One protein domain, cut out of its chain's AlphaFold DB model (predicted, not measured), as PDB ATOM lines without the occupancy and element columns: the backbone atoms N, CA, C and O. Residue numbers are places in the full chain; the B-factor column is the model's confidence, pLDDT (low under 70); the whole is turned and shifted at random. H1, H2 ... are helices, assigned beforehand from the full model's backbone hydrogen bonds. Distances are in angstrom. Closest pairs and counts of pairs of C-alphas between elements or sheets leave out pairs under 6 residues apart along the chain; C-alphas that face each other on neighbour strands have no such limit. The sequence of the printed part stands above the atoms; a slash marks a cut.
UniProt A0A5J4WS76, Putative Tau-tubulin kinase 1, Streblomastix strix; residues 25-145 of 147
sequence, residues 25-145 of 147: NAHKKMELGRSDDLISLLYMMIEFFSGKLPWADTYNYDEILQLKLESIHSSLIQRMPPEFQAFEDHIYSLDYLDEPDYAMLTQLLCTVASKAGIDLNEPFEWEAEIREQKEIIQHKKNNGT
ATOM      1  N   ASN A  25     125.888  65.477 150.713       92.81
ATOM      2  CA  ASN A  25     124.692  64.630 150.737       92.81
ATOM      3  C   ASN A  25     123.981  64.628 149.382       92.81
ATOM      4  O   ASN A  25     123.668  63.558 148.856       92.81
ATOM      5  N   ALA A  26     123.832  65.803 148.765       91.81
ATOM      6  CA  ALA A  26     123.323  65.937 147.401       91.81
ATOM      7  C   ALA A  26     124.202  65.210 146.388       91.81
ATOM      8  O   ALA A  26     123.696  64.532 145.494       91.81
ATOM      9  N   HIS A  27     125.519  65.280 146.575       89.81
ATOM     10  CA  HIS A  27     126.475  64.524 145.782       89.81
ATOM     11  C   HIS A  27     126.278  63.005 145.947       89.81
ATOM     12  O   HIS A  27     126.275  62.252 144.982       89.81
ATOM     13  N   LYS A  28     126.023  62.529 147.165       89.62
ATOM     14  CA  LYS A  28     125.756  61.110 147.447       89.62
ATOM     15  C   LYS A  28     124.326  60.666 147.095       89.62
ATOM     16  O   LYS A  28     123.977  59.518 147.358       89.62
ATOM     17  N   LYS A  29     123.502  61.546 146.502       88.06
ATOM     18  CA  LYS A  29     122.071  61.320 146.205       88.06
ATOM     19  C   LYS A  29     121.261  60.903 147.438       88.06
ATOM     20  O   LYS A  29     120.286  60.158 147.323       88.06
ATOM     21  N   MET A  30     121.689  61.376 148.605       88.56
ATOM     22  CA  MET A  30     120.957  61.207 149.853       88.56
ATOM     23  C   MET A  30     119.790  62.192 149.908       88.56
ATOM     24  O   MET A  30     119.656  63.082 149.062       88.56
ATOM     25  N   GLU A  31     118.924  62.004 150.896       86.25
ATOM     26  CA  GLU A  31     117.867  62.963 151.171       86.25
ATOM     27  C   GLU A  31     118.453  64.297 151.650       86.25
ATOM     28  O   GLU A  31     119.462  64.311 152.355       86.25
ATOM     29  N   LEU A  32     117.840  65.404 151.222       91.00
ATOM     30  CA  LEU A  32     118.337  66.754 151.473       91.00
ATOM     31  C   LEU A  32     117.523  67.441 152.551       91.00
ATOM     32  O   LEU A  32     116.317  67.621 152.388       91.00
ATOM     33  N   GLY A  33     118.193  67.831 153.624       91.56
ATOM     34  CA  GLY A  33     117.618  68.580 154.728       91.56
ATOM     35  C   GLY A  33     117.898  70.075 154.611       91.56
ATOM     36  O   GLY A  33     118.517  70.566 153.669       91.56
ATOM     37  N   ARG A  34     117.479  70.812 155.640       95.94
ATOM     38  CA  ARG A  34     117.695  72.265 155.744       95.94
ATOM     39  C   ARG A  34     119.179  72.649 155.788       95.94
ATOM     40  O   ARG A  34     119.546  73.734 155.348       95.94
ATOM     41  N   SER A  35     120.031  71.776 156.328       96.12
ATOM     42  CA  SER A  35     121.479  71.992 156.396       96.12
ATOM     43  C   SER A  35     122.142  71.970 155.018       96.12
ATOM     44  O   SER A  35     123.121  72.681 154.815       96.12
ATOM     45  N   ASP A  36     121.598  71.241 154.041       95.75
ATOM     46  CA  ASP A  36     122.169  71.156 152.691       95.75
ATOM     47  C   ASP A  36     122.092  72.489 151.928       95.75
ATOM     48  O   ASP A  36     123.034  72.858 151.214       95.75
ATOM     49  N   ASP A  37     121.020  73.255 152.138       96.00
ATOM     50  CA  ASP A  37     120.896  74.623 151.622       96.00
ATOM     51  C   ASP A  37     121.914  75.562 152.291       96.00
ATOM     52  O   ASP A  37     122.532  76.396 151.625       96.00
ATOM     53  N   LEU A  38     122.158  75.395 153.597       97.81
ATOM     54  CA  LEU A  38     123.146  76.188 154.336       97.81
ATOM     55  C   LEU A  38     124.591  75.846 153.949       97.81
ATOM     56  O   LEU A  38     125.428  76.743 153.879       97.81
ATOM     57  N   ILE A  39     124.886  74.582 153.634       96.44
ATOM     58  CA  ILE A  39     126.180  74.172 153.066       96.44
ATOM     59  C   ILE A  39     126.378  74.836 151.699       96.44
ATOM     60  O   ILE A  39     127.448  75.378 151.416       96.44
ATOM     61  N   SER A  40     125.331  74.857 150.869       96.12
ATOM     62  CA  SER A  40     125.371  75.537 149.572       96.12
ATOM     63  C   SER A  40     125.637  77.039 149.735       96.12
ATOM     64  O   SER A  40     126.457  77.606 149.010       96.12
ATOM     65  N   LEU A  41     124.998  77.676 150.724       97.06
ATOM     66  CA  LEU A  41     125.230  79.075 151.083       97.06
ATOM     67  C   LEU A  41     126.672  79.321 151.549       97.06
ATOM     68  O   LEU A  41     127.300  80.273 151.090       97.06
ATOM     69  N   LEU A  42     127.219  78.450 152.400       96.25
ATOM     70  CA  LEU A  42     128.608  78.533 152.850       96.25
ATOM     71  C   LEU A  42     129.582  78.489 151.666       96.25
ATOM     72  O   LEU A  42     130.467  79.338 151.572       96.25
ATOM     73  N   TYR A  43     129.392  77.562 150.724       95.62
ATOM     74  CA  TYR A  43     130.233  77.479 149.528       95.62
ATOM     75  C   TYR A  43     130.154  78.736 148.654       95.62
ATOM     76  O   TYR A  43     131.189  79.190 148.168       95.62
ATOM     77  N   MET A  44     128.967  79.332 148.485       95.69
ATOM     78  CA  MET A  44     128.831  80.605 147.764       95.69
ATOM     79  C   MET A  44     129.580  81.741 148.472       95.69
ATOM     80  O   MET A  44     130.316  82.483 147.826       95.69
ATOM     81  N   MET A  45     129.457  81.853 149.800       95.25
ATOM     82  CA  MET A  45     130.162  82.882 150.579       95.25
ATOM     83  C   MET A  45     131.686  82.723 150.507       95.25
ATOM     84  O   MET A  45     132.400  83.710 150.333       95.25
ATOM     85  N   ILE A  46     132.190  81.489 150.597       93.94
ATOM     86  CA  ILE A  46     133.623  81.198 150.449       93.94
ATOM     87  C   ILE A  46     134.106  81.580 149.050       93.94
ATOM     88  O   ILE A  46     135.181  82.164 148.921       93.94
ATOM     89  N   GLU A  47     133.336  81.274 148.004       93.75
ATOM     90  CA  GLU A  47     133.706  81.643 146.637       93.75
ATOM     91  C   GLU A  47     133.718  83.161 146.442       93.75
ATOM     92  O   GLU A  47     134.666  83.677 145.859       93.75
ATOM     93  N   PHE A  48     132.736  83.890 146.976       92.19
ATOM     94  CA  PHE A  48     132.732  85.355 146.919       92.19
ATOM     95  C   PHE A  48     133.936  85.968 147.632       92.19
ATOM     96  O   PHE A  48     134.522  86.924 147.133       92.19
ATOM     97  N   PHE A  49     134.340  85.401 148.767       90.81
ATOM     98  CA  PHE A  49     135.468  85.916 149.537       90.81
ATOM     99  C   PHE A  49     136.832  85.526 148.945       90.81
ATOM    100  O   PHE A  49     137.749  86.342 148.867       90.81
ATOM    101  N   SER A  50     136.988  84.268 148.528       88.62
ATOM    102  CA  SER A  50     138.270  83.707 148.068       88.62
ATOM    103  C   SER A  50     138.450  83.742 146.548       88.62
ATOM    104  O   SER A  50     139.533  83.424 146.054       88.62
ATOM    105  N   GLY A  51     137.399  84.084 145.804       90.25
ATOM    106  CA  GLY A  51     137.330  84.143 144.343       90.25
ATOM    107  C   GLY A  51     137.090  82.796 143.653       90.25
ATOM    108  O   GLY A  51     136.687  82.775 142.490       90.25
ATOM    109  N   LYS A  52     137.362  81.667 144.321       90.69
ATOM    110  CA  LYS A  52     137.243  80.330 143.726       90.69
ATOM    111  C   LYS A  52     137.156  79.217 144.768       90.69
ATOM    112  O   LYS A  52     137.839  79.273 145.789       90.69
ATOM    113  N   LEU A  53     136.387  78.169 144.466       92.88
ATOM    114  CA  LEU A  53     136.380  76.910 145.223       92.88
ATOM    115  C   LEU A  53     137.454  75.923 144.713       92.88
ATOM    116  O   LEU A  53     137.729  75.904 143.512       92.88
ATOM    117  N   PRO A  54     138.008  75.041 145.570       92.12
ATOM    118  CA  PRO A  54     139.048  74.082 145.182       92.12
ATOM    119  C   PRO A  54     138.654  73.174 144.012       92.12
ATOM    120  O   PRO A  54     139.486  72.830 143.182       92.12
ATOM    121  N   TRP A  55     137.369  72.831 143.914       93.88
ATOM    122  CA  TRP A  55     136.807  71.968 142.871       93.88
ATOM    123  C   TRP A  55     136.180  72.737 141.696       93.88
ATOM    124  O   TRP A  55     135.448  72.153 140.900       93.88
ATOM    125  N   ALA A  56     136.400  74.051 141.577       91.06
ATOM    126  CA  ALA A  56     135.721  74.870 140.567       91.06
ATOM    127  C   ALA A  56     136.103  74.530 139.111       91.06
ATOM    128  O   ALA A  56     135.286  74.782 138.223       91.06
ATOM    129  N   ASP A  57     137.295  73.958 138.883       89.38
ATOM    130  CA  ASP A  57     137.784  73.513 137.562       89.38
ATOM    131  C   ASP A  57     137.683  71.996 137.351       89.38
ATOM    132  O   ASP A  57     138.099  71.476 136.314       89.38
ATOM    133  N   THR A  58     137.162  71.269 138.336       89.19
ATOM    134  CA  THR A  58     137.064  69.814 138.280       89.19
ATOM    135  C   THR A  58     135.706  69.427 137.706       89.19
ATOM    136  O   THR A  58     134.668  69.927 138.136       89.19
ATOM    137  N   TYR A  59     135.705  68.510 136.737       85.94
ATOM    138  CA  TYR A  59     134.483  67.960 136.129       85.94
ATOM    139  C   TYR A  59     134.228  66.501 136.526       85.94
ATOM    140  O   TYR A  59     133.160  65.960 136.241       85.94
ATOM    141  N   ASN A  60     135.199  65.852 137.176       90.19
ATOM    142  CA  ASN A  60     135.061  64.494 137.679       90.19
ATOM    143  C   ASN A  60     134.190  64.489 138.944       90.19
ATOM    144  O   ASN A  60     134.506  65.145 139.932       90.19
ATOM    145  N   TYR A  61     133.092  63.739 138.897       87.19
ATOM    146  CA  TYR A  61     132.105  63.659 139.972       87.19
ATOM    147  C   TYR A  61     132.730  63.205 141.303       87.19
ATOM    148  O   TYR A  61     132.658  63.921 142.300       87.19
ATOM    149  N   ASP A  62     133.435  62.075 141.305       91.81
ATOM    150  CA  ASP A  62     134.003  61.489 142.522       91.81
ATOM    151  C   ASP A  62     135.133  62.349 143.105       91.81
ATOM    152  O   ASP A  62     135.228  62.513 144.322       91.81
ATOM    153  N   GLU A  63     135.947  62.962 142.244       93.62
ATOM    154  CA  GLU A  63     137.018  63.875 142.659       93.62
ATOM    155  C   GLU A  63     136.456  65.127 143.348       93.62
ATOM    156  O   GLU A  63     136.940  65.537 144.400       93.62
ATOM    157  N   ILE A  64     135.373  65.705 142.817       93.69
ATOM    158  CA  ILE A  64     134.692  66.841 143.452       93.69
ATOM    159  C   ILE A  64     134.150  66.443 144.830       93.69
ATOM    160  O   ILE A  64     134.190  67.250 145.759       93.69
ATOM    161  N   LEU A  65     133.623  65.222 144.990       94.19
ATOM    162  CA  LEU A  65     133.177  64.739 146.298       94.19
ATOM    163  C   LEU A  65     134.347  64.600 147.276       94.19
ATOM    164  O   LEU A  65     134.219  65.029 148.421       94.19
ATOM    165  N   GLN A  66     135.473  64.034 146.839       94.75
ATOM    166  CA  GLN A  66     136.670  63.912 147.674       94.75
ATOM    167  C   GLN A  66     137.171  65.282 148.129       94.75
ATOM    168  O   GLN A  66     137.275  65.511 149.332       94.75
ATOM    169  N   LEU A  67     137.345  66.222 147.195       94.12
ATOM    170  CA  LEU A  67     137.767  67.587 147.505       94.12
ATOM    171  C   LEU A  67     136.817  68.266 148.496       94.12
ATOM    172  O   LEU A  67     137.276  68.941 149.413       94.12
ATOM    173  N   LYS A  68     135.499  68.070 148.359       93.94
ATOM    174  CA  LYS A  68     134.519  68.594 149.321       93.94
ATOM    175  C   LYS A  68     134.718  68.016 150.711       93.94
ATOM    176  O   LYS A  68     134.723  68.785 151.659       93.94
ATOM    177  N   LEU A  69     134.874  66.698 150.836       93.44
ATOM    178  CA  LEU A  69     135.034  66.028 152.130       93.44
ATOM    179  C   LEU A  69     136.347  66.413 152.820       93.44
ATOM    180  O   LEU A  69     136.350  66.639 154.023       93.44
ATOM    181  N   GLU A  70     137.436  66.536 152.061       92.19
ATOM    182  CA  GLU A  70     138.736  67.009 152.560       92.19
ATOM    183  C   GLU A  70     138.715  68.493 152.948       92.19
ATOM    184  O   GLU A  70     139.519  68.953 153.760       92.19
ATOM    185  N   SER A  71     137.796  69.256 152.360       88.69
ATOM    186  CA  SER A  71     137.665  70.685 152.619       88.69
ATOM    187  C   SER A  71     136.894  71.022 153.902       88.69
ATOM    188  O   SER A  71     137.003  72.148 154.384       88.69
ATOM    189  N   ILE A  72     136.123  70.074 154.446       87.25
ATOM    190  CA  ILE A  72     135.363  70.259 155.690       87.25
ATOM    191  C   ILE A  72     136.348  70.431 156.848       87.25
ATOM    192  O   ILE A  72     137.255  69.612 157.013       87.25
ATOM    193  N   HIS A  73     136.169  71.478 157.654       84.12
ATOM    194  CA  HIS A  73     137.030  71.800 158.802       84.12
ATOM    195  C   HIS A  73     138.511  71.971 158.440       84.12
ATOM    196  O   HIS A  73     139.400  71.723 159.262       84.12
ATOM    197  N   SER A  74     138.802  72.367 157.199       84.25
ATOM    198  CA  SER A  74     140.173  72.488 156.713       84.25
ATOM    199  C   SER A  74     140.493  73.892 156.189       84.25
ATOM    200  O   SER A  74     139.997  74.902 156.692       84.25
ATOM    201  N   SER A  75     141.405  73.987 155.222       75.88
ATOM    202  CA  SER A  75     142.001  75.243 154.762       75.88
ATOM    203  C   SER A  75     141.005  76.215 154.119       75.88
ATOM    204  O   SER A  75     141.305  77.407 154.051       75.88
ATOM    205  N   LEU A  76     139.824  75.747 153.691       81.38
ATOM    206  CA  LEU A  76     138.774  76.615 153.145       81.38
ATOM    207  C   LEU A  76     138.335  77.682 154.152       81.38
ATOM    208  O   LEU A  76     138.265  78.859 153.807       81.38
ATOM    209  N   ILE A  77     138.077  77.277 155.398       86.81
ATOM    210  CA  ILE A  77     137.594  78.179 156.448       86.81
ATOM    211  C   ILE A  77     138.729  78.985 157.075       86.81
ATOM    212  O   ILE A  77     138.508  80.114 157.499       86.81
ATOM    213  N   GLN A  78     139.968  78.486 157.051       85.00
ATOM    214  CA  GLN A  78     141.124  79.199 157.620       85.00
ATOM    215  C   GLN A  78     141.382  80.575 156.989       85.00
ATOM    216  O   GLN A  78     142.019  81.426 157.607       85.00
ATOM    217  N   ARG A  79     140.916  80.794 155.754       84.06
ATOM    218  CA  ARG A  79     141.024  82.085 155.059       84.06
ATOM    219  C   ARG A  79     139.846  83.022 155.333       84.06
ATOM    220  O   ARG A  79     139.933  84.190 154.974       84.06
ATOM    221  N   MET A  80     138.771  82.520 155.932       92.31
ATOM    222  CA  MET A  80     137.559  83.269 156.252       92.31
ATOM    223  C   MET A  80     137.673  83.925 157.640       92.31
ATOM    224  O   MET A  80     138.531  83.544 158.441       92.31
ATOM    225  N   PRO A  81     136.805  84.900 157.970       94.56
ATOM    226  CA  PRO A  81     136.661  85.383 159.341       94.56
ATOM    227  C   PRO A  81     136.405  84.228 160.330       94.56
ATOM    228  O   PRO A  81     135.697  83.281 159.980       94.56
ATOM    229  N   PRO A  82     136.940  84.284 161.562       94.06
ATOM    230  CA  PRO A  82     136.927  83.155 162.501       94.06
ATOM    231  C   PRO A  82     135.518  82.664 162.874       94.06
ATOM    232  O   PRO A  82     135.342  81.500 163.222       94.06
ATOM    233  N   GLU A  83     134.501  83.519 162.770       96.44
ATOM    234  CA  GLU A  83     133.090  83.175 162.972       96.44
ATOM    235  C   GLU A  83     132.599  82.081 162.011       96.44
ATOM    236  O   GLU A  83     131.696  81.320 162.359       96.44
ATOM    237  N   PHE A  84     133.204  81.962 160.824       96.00
ATOM    238  CA  PHE A  84     132.843  80.932 159.850       96.00
ATOM    239  C   PHE A  84     133.190  79.517 160.318       96.00
ATOM    240  O   PHE A  84     132.549  78.578 159.855       96.00
ATOM    241  N   GLN A  85     134.124  79.350 161.263       95.62
ATOM    242  CA  GLN A  85     134.368  78.042 161.876       95.62
ATOM    243  C   GLN A  85     133.138  77.576 162.657       95.62
ATOM    244  O   GLN A  85     132.640  76.484 162.425       95.62
ATOM    245  N   ALA A  86     132.581  78.442 163.511       96.25
ATOM    246  CA  ALA A  86     131.370  78.124 164.263       96.25
ATOM    247  C   ALA A  86     130.153  77.918 163.342       96.25
ATOM    248  O   ALA A  86     129.295  77.084 163.625       96.25
ATOM    249  N   PHE A  87     130.090  78.655 162.226       97.50
ATOM    250  CA  PHE A  87     129.066  78.457 161.203       97.50
ATOM    251  C   PHE A  87     129.171  77.059 160.579       97.50
ATOM    252  O   PHE A  87     128.174  76.342 160.511       97.50
ATOM    253  N   GLU A  88     130.372  76.672 160.131       96.19
ATOM    254  CA  GLU A  88     130.645  75.363 159.532       96.19
ATOM    255  C   GLU A  88     130.353  74.226 160.521       96.19
ATOM    256  O   GLU A  88     129.597  73.307 160.200       96.19
ATOM    257  N   ASP A  89     130.888  74.315 161.739       95.94
ATOM    258  CA  ASP A  89     130.701  73.315 162.792       95.94
ATOM    259  C   ASP A  89     129.214  73.062 163.063       95.94
ATOM    260  O   ASP A  89     128.777  71.914 163.162       95.94
ATOM    261  N   HIS A  90     128.411  74.128 163.121       97.50
ATOM    262  CA  HIS A  90     126.975  74.008 163.335       97.50
ATOM    263  C   HIS A  90     126.283  73.292 162.179       97.50
ATOM    264  O   HIS A  90     125.603  72.296 162.414       97.50
ATOM    265  N   ILE A  91     126.466  73.737 160.931       96.88
ATOM    266  CA  ILE A  91     125.723  73.168 159.794       96.88
ATOM    267  C   ILE A  91     126.093  71.704 159.515       96.88
ATOM    268  O   ILE A  91     125.227  70.946 159.077       96.88
ATOM    269  N   TYR A  92     127.335  71.296 159.800       95.44
ATOM    270  CA  TYR A  92     127.786  69.907 159.656       95.44
ATOM    271  C   TYR A  92     127.436  69.016 160.858       95.44
ATOM    272  O   TYR A  92     127.535  67.794 160.749       95.44
ATOM    273  N   SER A  93     126.987  69.592 161.980       95.25
ATOM    274  CA  SER A  93     126.497  68.830 163.140       95.25
ATOM    275  C   SER A  93     125.037  68.369 163.024       95.25
ATOM    276  O   SER A  93     124.604  67.523 163.807       95.25
ATOM    277  N   LEU A  94     124.281  68.919 162.068       94.62
ATOM    278  CA  LEU A  94     122.841  68.698 161.911       94.62
ATOM    279  C   LEU A  94     122.536  67.450 161.074       94.62
ATOM    280  O   LEU A  94     123.128  67.245 160.013       94.62
ATOM    281  N   ASP A  95     121.543  66.672 161.503       90.19
ATOM    282  CA  ASP A  95     120.933  65.617 160.692       90.19
ATOM    283  C   ASP A  95     119.767  66.172 159.843       90.19
ATOM    284  O   ASP A  95     119.314  67.306 160.011       90.19
ATOM    285  N   TYR A  96     119.235  65.355 158.934       86.56
ATOM    286  CA  TYR A  96     118.178  65.705 157.982       86.56
ATOM    287  C   TYR A  96     116.937  66.357 158.628       86.56
ATOM    288  O   TYR A  96     116.357  67.293 158.071       86.56
ATOM    289  N   LEU A  97     116.527  65.877 159.807       91.00
ATOM    290  CA  LEU A  97     115.341  66.373 160.522       91.00
ATOM    291  C   LEU A  97     115.629  67.574 161.422       91.00
ATOM    292  O   LEU A  97     114.688  68.217 161.898       91.00
ATOM    293  N   ASP A  98     116.898  67.866 161.693       93.94
ATOM    294  CA  ASP A  98     117.256  68.882 162.669       93.94
ATOM    295  C   ASP A  98     116.978  70.287 162.141       93.94
ATOM    296  O   ASP A  98     116.948  70.559 160.935       93.94
ATOM    297  N   GLU A  99     116.669  71.183 163.076       96.69
ATOM    298  CA  GLU A  99     116.453  72.594 162.789       96.69
ATOM    299  C   GLU A  99     117.749  73.355 162.978       96.69
ATOM    300  O   GLU A  99     118.273  73.363 164.095       96.69
ATOM    301  N   PRO A 100     118.272  74.002 161.923       97.81
ATOM    302  CA  PRO A 100     119.384  74.905 162.105       97.81
ATOM    303  C   PRO A 100     118.986  76.045 163.045       97.81
ATOM    304  O   PRO A 100     117.944  76.671 162.871       97.81
ATOM    305  N   ASP A 101     119.847  76.362 164.008       98.12
ATOM    306  CA  ASP A 101     119.775  77.618 164.754       98.12
ATOM    307  C   ASP A 101     120.100  78.815 163.840       98.12
ATOM    308  O   ASP A 101     121.228  79.308 163.770       98.12
ATOM    309  N   TYR A 102     119.093  79.265 163.092       98.25
ATOM    310  CA  TYR A 102     119.217  80.397 162.178       98.25
ATOM    311  C   TYR A 102     119.579  81.694 162.904       98.25
ATOM    312  O   TYR A 102     120.303  82.511 162.344       98.25
ATOM    313  N   ALA A 103     119.118  81.879 164.144       98.25
ATOM    314  CA  ALA A 103     119.406  83.085 164.913       98.25
ATOM    315  C   ALA A 103     120.902  83.186 165.237       98.25
ATOM    316  O   ALA A 103     121.510  84.238 165.032       98.25
ATOM    317  N   MET A 104     121.509  82.080 165.674       98.38
ATOM    318  CA  MET A 104     122.949  81.991 165.902       98.38
ATOM    319  C   MET A 104     123.737  82.224 164.605       98.38
ATOM    320  O   MET A 104     124.648  83.054 164.587       98.38
ATOM    321  N   LEU A 105     123.345  81.580 163.499       98.31
ATOM    322  CA  LEU A 105     124.011  81.749 162.200       98.31
ATOM    323  C   LEU A 105     123.952  83.201 161.698       98.31
ATOM    324  O   LEU A 105     124.960  83.744 161.249       98.31
ATOM    325  N   THR A 106     122.798  83.860 161.813       97.44
ATOM    326  CA  THR A 106     122.656  85.283 161.476       97.44
ATOM    327  C   THR A 106     123.528  86.154 162.377       97.44
ATOM    328  O   THR A 106     124.211  87.047 161.879       97.44
ATOM    329  N   GLN A 107     123.577  85.872 163.681       98.00
ATOM    330  CA  GLN A 107     124.410  86.624 164.619       98.00
ATOM    331  C   GLN A 107     125.905  86.511 164.288       98.00
ATOM    332  O   GLN A 107     126.632  87.502 164.418       98.00
ATOM    333  N   LEU A 108     126.374  85.345 163.832       97.94
ATOM    334  CA  LEU A 108     127.746  85.175 163.346       97.94
ATOM    335  C   LEU A 108     128.026  86.103 162.157       97.94
ATOM    336  O   LEU A 108     128.997  86.857 162.195       97.94
ATOM    337  N   LEU A 109     127.148  86.129 161.149       96.38
ATOM    338  CA  LEU A 109     127.309  87.005 159.979       96.38
ATOM    339  C   LEU A 109     127.266  88.496 160.356       96.38
ATOM    340  O   LEU A 109     128.104  89.273 159.897       96.38
ATOM    341  N   CYS A 110     126.360  88.906 161.249       96.50
ATOM    342  CA  CYS A 110     126.318  90.280 161.761       96.50
ATOM    343  C   CYS A 110     127.592  90.652 162.534       96.50
ATOM    344  O   CYS A 110     128.060  91.789 162.450       96.50
ATOM    345  N   THR A 111     128.176  89.701 163.268       97.25
ATOM    346  CA  THR A 111     129.442  89.904 163.986       97.25
ATOM    347  C   THR A 111     130.595  90.119 163.008       97.25
ATOM    348  O   THR A 111     131.389  91.038 163.209       97.25
ATOM    349  N   VAL A 112     130.654  89.337 161.924       96.31
ATOM    350  CA  VAL A 112     131.636  89.526 160.844       96.31
ATOM    351  C   VAL A 112     131.507  90.920 160.233       96.31
ATOM    352  O   VAL A 112     132.501  91.641 160.162       96.31
ATOM    353  N   ALA A 113     130.291  91.327 159.856       95.50
ATOM    354  CA  ALA A 113     130.038  92.649 159.283       95.50
ATOM    355  C   ALA A 113     130.460  93.773 160.242       95.50
ATOM    356  O   ALA A 113     131.214  94.668 159.862       95.50
ATOM    357  N   SER A 114     130.078  93.663 161.517       96.56
ATOM    358  CA  SER A 114     130.432  94.642 162.553       96.56
ATOM    359  C   SER A 114     131.947  94.769 162.734       96.56
ATOM    360  O   SER A 114     132.467  95.877 162.832       96.56
ATOM    361  N   LYS A 115     132.681  93.646 162.749       96.19
ATOM    362  CA  LYS A 115     134.151  93.637 162.868       96.19
ATOM    363  C   LYS A 115     134.853  94.200 161.635       96.19
ATOM    364  O   LYS A 115     135.919  94.791 161.770       96.19
ATOM    365  N   ALA A 116     134.262  94.018 160.459       94.44
ATOM    366  CA  ALA A 116     134.747  94.598 159.215       94.44
ATOM    367  C   ALA A 116     134.366  96.084 159.053       94.44
ATOM    368  O   ALA A 116     134.831  96.720 158.111       94.44
ATOM    369  N   GLY A 117     133.548  96.643 159.955       95.06
ATOM    370  CA  GLY A 117     133.040  98.012 159.845       95.06
ATOM    371  C   GLY A 117     132.022  98.195 158.717       95.06
ATOM    372  O   GLY A 117     131.894  99.298 158.198       95.06
ATOM    373  N   ILE A 118     131.334  97.120 158.323       93.50
ATOM    374  CA  ILE A 118     130.333  97.111 157.252       93.50
ATOM    375  C   ILE A 118     128.957  97.380 157.860       93.50
ATOM    376  O   ILE A 118     128.505  96.632 158.731       93.50
ATOM    377  N   ASP A 119     128.273  98.413 157.370       92.19
ATOM    378  CA  ASP A 119     126.858  98.630 157.658       92.19
ATOM    379  C   ASP A 119     126.007  97.815 156.677       92.19
ATOM    380  O   ASP A 119     126.007  98.043 155.472       92.19
ATOM    381  N   LEU A 120     125.254  96.850 157.205       88.75
ATOM    382  CA  LEU A 120     124.375  95.989 156.410       88.75
ATOM    383  C   LEU A 120     123.160  96.728 155.822       88.75
ATOM    384  O   LEU A 120     122.416  96.134 155.046       88.75
ATOM    385  N   ASN A 121     122.938  97.989 156.204       89.75
ATOM    386  CA  ASN A 121     121.898  98.846 155.637       89.75
ATOM    387  C   ASN A 121     122.416  99.738 154.502       89.75
ATOM    388  O   ASN A 121     121.619 100.466 153.903       89.75
ATOM    389  N   GLU A 122     123.721  99.722 154.218       90.00
ATOM    390  CA  GLU A 122     124.251 100.438 153.064       90.00
ATOM    391  C   GLU A 122     123.760  99.796 151.759       90.00
ATOM    392  O   GLU A 122     123.656  98.569 151.660       90.00
ATOM    393  N   PRO A 123     123.429 100.617 150.747       88.56
ATOM    394  CA  PRO A 123     122.992 100.112 149.455       88.56
ATOM    395  C   PRO A 123     124.121  99.333 148.782       88.56
ATOM    396  O   PRO A 123     125.291  99.720 148.851       88.56
ATOM    397  N   PHE A 124     123.771  98.270 148.060       87.25
ATOM    398  CA  PHE A 124     124.760  97.557 147.254       87.25
ATOM    399  C   PHE A 124     125.306  98.439 146.124       87.25
ATOM    400  O   PHE A 124     124.626  99.339 145.626       87.25
ATOM    401  N   GLU A 125     126.513  98.125 145.643       85.50
ATOM    402  CA  GLU A 125     127.196  98.878 144.577       85.50
ATOM    403  C   GLU A 125     126.317  99.070 143.325       85.50
ATOM    404  O   GLU A 125     126.273 100.152 142.737       85.50
ATOM    405  N   TRP A 126     125.544  98.044 142.951       86.75
ATOM    406  CA  TRP A 126     124.657  98.079 141.784       86.75
ATOM    407  C   TRP A 126     123.381  98.910 141.984       86.75
ATOM    408  O   TRP A 126     122.711  99.248 141.007       86.75
ATOM    409  N   GLU A 127     122.998  99.263 143.214       87.50
ATOM    410  CA  GLU A 127     121.797 100.076 143.453       87.50
ATOM    411  C   GLU A 127     121.964 101.512 142.959       87.50
ATOM    412  O   GLU A 127     121.010 102.102 142.437       87.50
ATOM    413  N   ALA A 128     123.178 102.057 143.071       84.25
ATOM    414  CA  ALA A 128     123.512 103.369 142.531       84.25
ATOM    415  C   ALA A 128     123.344 103.392 141.003       84.25
ATOM    416  O   ALA A 128     122.670 104.274 140.467       84.25
ATOM    417  N   GLU A 129     123.865 102.373 140.316       84.00
ATOM    418  CA  GLU A 129     123.759 102.245 138.860       84.00
ATOM    419  C   GLU A 129     122.297 102.090 138.409       84.00
ATOM    420  O   GLU A 129     121.836 102.772 137.489       84.00
ATOM    421  N   ILE A 130     121.513 101.255 139.100       88.00
ATOM    422  CA  ILE A 130     120.081 101.081 138.806       88.00
ATOM    423  C   ILE A 130     119.321 102.404 138.978       88.00
ATOM    424  O   ILE A 130     118.394 102.695 138.212       88.00
ATOM    425  N   ARG A 131     119.674 103.205 139.987       85.62
ATOM    426  CA  ARG A 131     119.042 104.505 140.233       85.62
ATOM    427  C   ARG A 131     119.337 105.493 139.106       85.62
ATOM    428  O   ARG A 131     118.396 106.093 138.589       85.62
ATOM    429  N   GLU A 132     120.589 105.594 138.675       85.75
ATOM    430  CA  GLU A 132     120.987 106.454 137.556       85.75
ATOM    431  C   GLU A 132     120.256 106.066 136.259       85.75
ATOM    432  O   GLU A 132     119.667 106.910 135.576       85.75
ATOM    433  N   GLN A 133     120.183 104.766 135.954       86.50
ATOM    434  CA  GLN A 133     119.463 104.275 134.776       86.50
ATOM    435  C   GLN A 133     117.966 104.623 134.821       86.50
ATOM    436  O   GLN A 133     117.387 105.028 133.805       86.50
ATOM    437  N   LYS A 134     117.328 104.510 135.994       87.00
ATOM    438  CA  LYS A 134     115.923 104.906 136.185       87.00
ATOM    439  C   LYS A 134     115.719 106.401 135.950       87.00
ATOM    440  O   LYS A 134     114.751 106.774 135.287       87.00
ATOM    441  N   GLU A 135     116.625 107.242 136.444       89.06
ATOM    442  CA  GLU A 135     116.574 108.697 136.255       89.06
ATOM    443  C   GLU A 135     116.693 109.072 134.766       89.06
ATOM    444  O   GLU A 135     115.884 109.857 134.258       89.06
ATOM    445  N   ILE A 136     117.597 108.426 134.019       88.00
ATOM    446  CA  ILE A 136     117.749 108.615 132.564       88.00
ATOM    447  C   ILE A 136     116.475 108.214 131.804       88.00
ATOM    448  O   ILE A 136     116.020 108.944 130.917       88.00
ATOM    449  N   ILE A 137     115.884 107.057 132.125       87.19
ATOM    450  CA  ILE A 137     114.655 106.573 131.472       87.19
ATOM    451  C   ILE A 137     113.487 107.526 131.744       87.19
ATOM    452  O   ILE A 137     112.730 107.853 130.826       87.19
ATOM    453  N   GLN A 138     113.357 108.002 132.983       83.25
ATOM    454  CA  GLN A 138     112.310 108.940 133.377       83.25
ATOM    455  C   GLN A 138     112.451 110.273 132.629       83.25
ATOM    456  O   GLN A 138     111.468 110.796 132.104       83.25
ATOM    457  N   HIS A 139     113.677 110.787 132.506       81.19
ATOM    458  CA  HIS A 139     113.950 112.025 131.779       81.19
ATOM    459  C   HIS A 139     113.627 111.896 130.279       81.19
ATOM    460  O   HIS A 139     113.010 112.783 129.691       81.19
ATOM    461  N   LYS A 140     113.949 110.749 129.662       81.12
ATOM    462  CA  LYS A 140     113.579 110.449 128.267       81.12
ATOM    463  C   LYS A 140     112.064 110.351 128.063       81.12
ATOM    464  O   LYS A 140     111.560 110.865 127.067       81.12
ATOM    465  N   LYS A 141     111.327 109.736 128.995       78.88
ATOM    466  CA  LYS A 141     109.853 109.663 128.952       78.88
ATOM    467  C   LYS A 141     109.209 111.046 129.025       78.88
ATOM    468  O   LYS A 141     108.318 111.352 128.237       78.88
ATOM    469  N   ASN A 142     109.693 111.888 129.933       75.88
ATOM    470  CA  ASN A 142     109.157 113.233 130.124       75.88
ATOM    471  C   ASN A 142     109.422 114.132 128.904       75.88
ATOM    472  O   ASN A 142     108.532 114.871 128.495       75.88
ATOM    473  N   ASN A 143     110.592 114.008 128.269       71.25
ATOM    474  CA  ASN A 143     110.947 114.812 127.093       71.25
ATOM    475  C   ASN A 143     110.354 114.273 125.775       71.25
ATOM    476  O   ASN A 143     110.217 115.024 124.815       71.25
ATOM    477  N   GLY A 144     109.985 112.989 125.713       60.94
ATOM    478  CA  GLY A 144     109.353 112.371 124.541       60.94
ATOM    479  C   GLY A 144     107.836 112.572 124.435       60.94
ATOM    480  O   GLY A 144     107.265 112.245 123.402       60.94
ATOM    481  N   THR A 145     107.183 113.109 125.472       57.16
ATOM    482  CA  THR A 145     105.719 113.320 125.516       57.16
ATOM    483  C   THR A 145     105.318 114.760 125.127       57.16
ATOM    484  O   THR A 145     104.152 115.123 125.216       57.16
TER     485      THR A 145
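Overview. This is residues 25 to 145 of the 147 residues of the protein "Putative Tau-tubulin kinase 1" of Streblomastix strix (UniProt A0A5J4WS76). One long free helix, H6, sticks out as an arm from a small helical body, in which H4 packs side by side with H1 and with H5, while H2 and the little H3 sit at one side of these three. The stretch standing free is residues 121 to 145, of which 125 to 144 belong to H6. The printed part has 121 residues with six named helices, H1 to H6 in chain order, and no named strand; its class is all helix. The whole is loose, with a radius of gyration of the C-alphas of 19.8 A, and elongated, spanning 61 by 35 by 29 A.

Along the chain. H6, residues 125 to 144, is the longest helix at 30.0 A, ending at C-alpha 144 (109.353, 112.371, 124.541). H5 is residues 102 to 116, 21.3 A; H4 is residues 83 to 93, 15.8 A. H1, residues 34 to 50, measures 24.8 A from C-alpha 34 (117.695, 72.265, 155.744). H2 is residues 61 to 71, 15.5 A, and H3 residues 75 to 78.

Arrangement. H6 touches no helix and is apart from H5. H5 and H4 form a helical hairpin: they touch, with closest C-alphas Leu 108 and Glu 83 5.7 A apart, at a shallow tilt of 19 degrees, opposite ways. H4 touches H1 at residues 35 to 42 of H1 alone; the closest C-alphas, Ile 91 and Ser 35, are 5.6 A apart, at a shallow tilt of 30 degrees, opposite ways. H1 and H5 are apart. H3 is close to but not clearly touching H1, the closest C-alphas being Leu 76 and Ile 46 at 7.4 A. H2 and H3 meet only through their link. Every O i to N i+4 pair is within hydrogen-bond range in H2, H4 and H5, against 12 of 13 in H1 and 15 of 16 in H6; H3 is too short for one.

Size, cuts and confidence. The farthest C-alphas, Glu 70 and Thr 145, are 63.0 A apart. The printed part has no cut, and no link is long. Mean pLDDT of the printed part is 90.9; residues 144 to 145 are under 70.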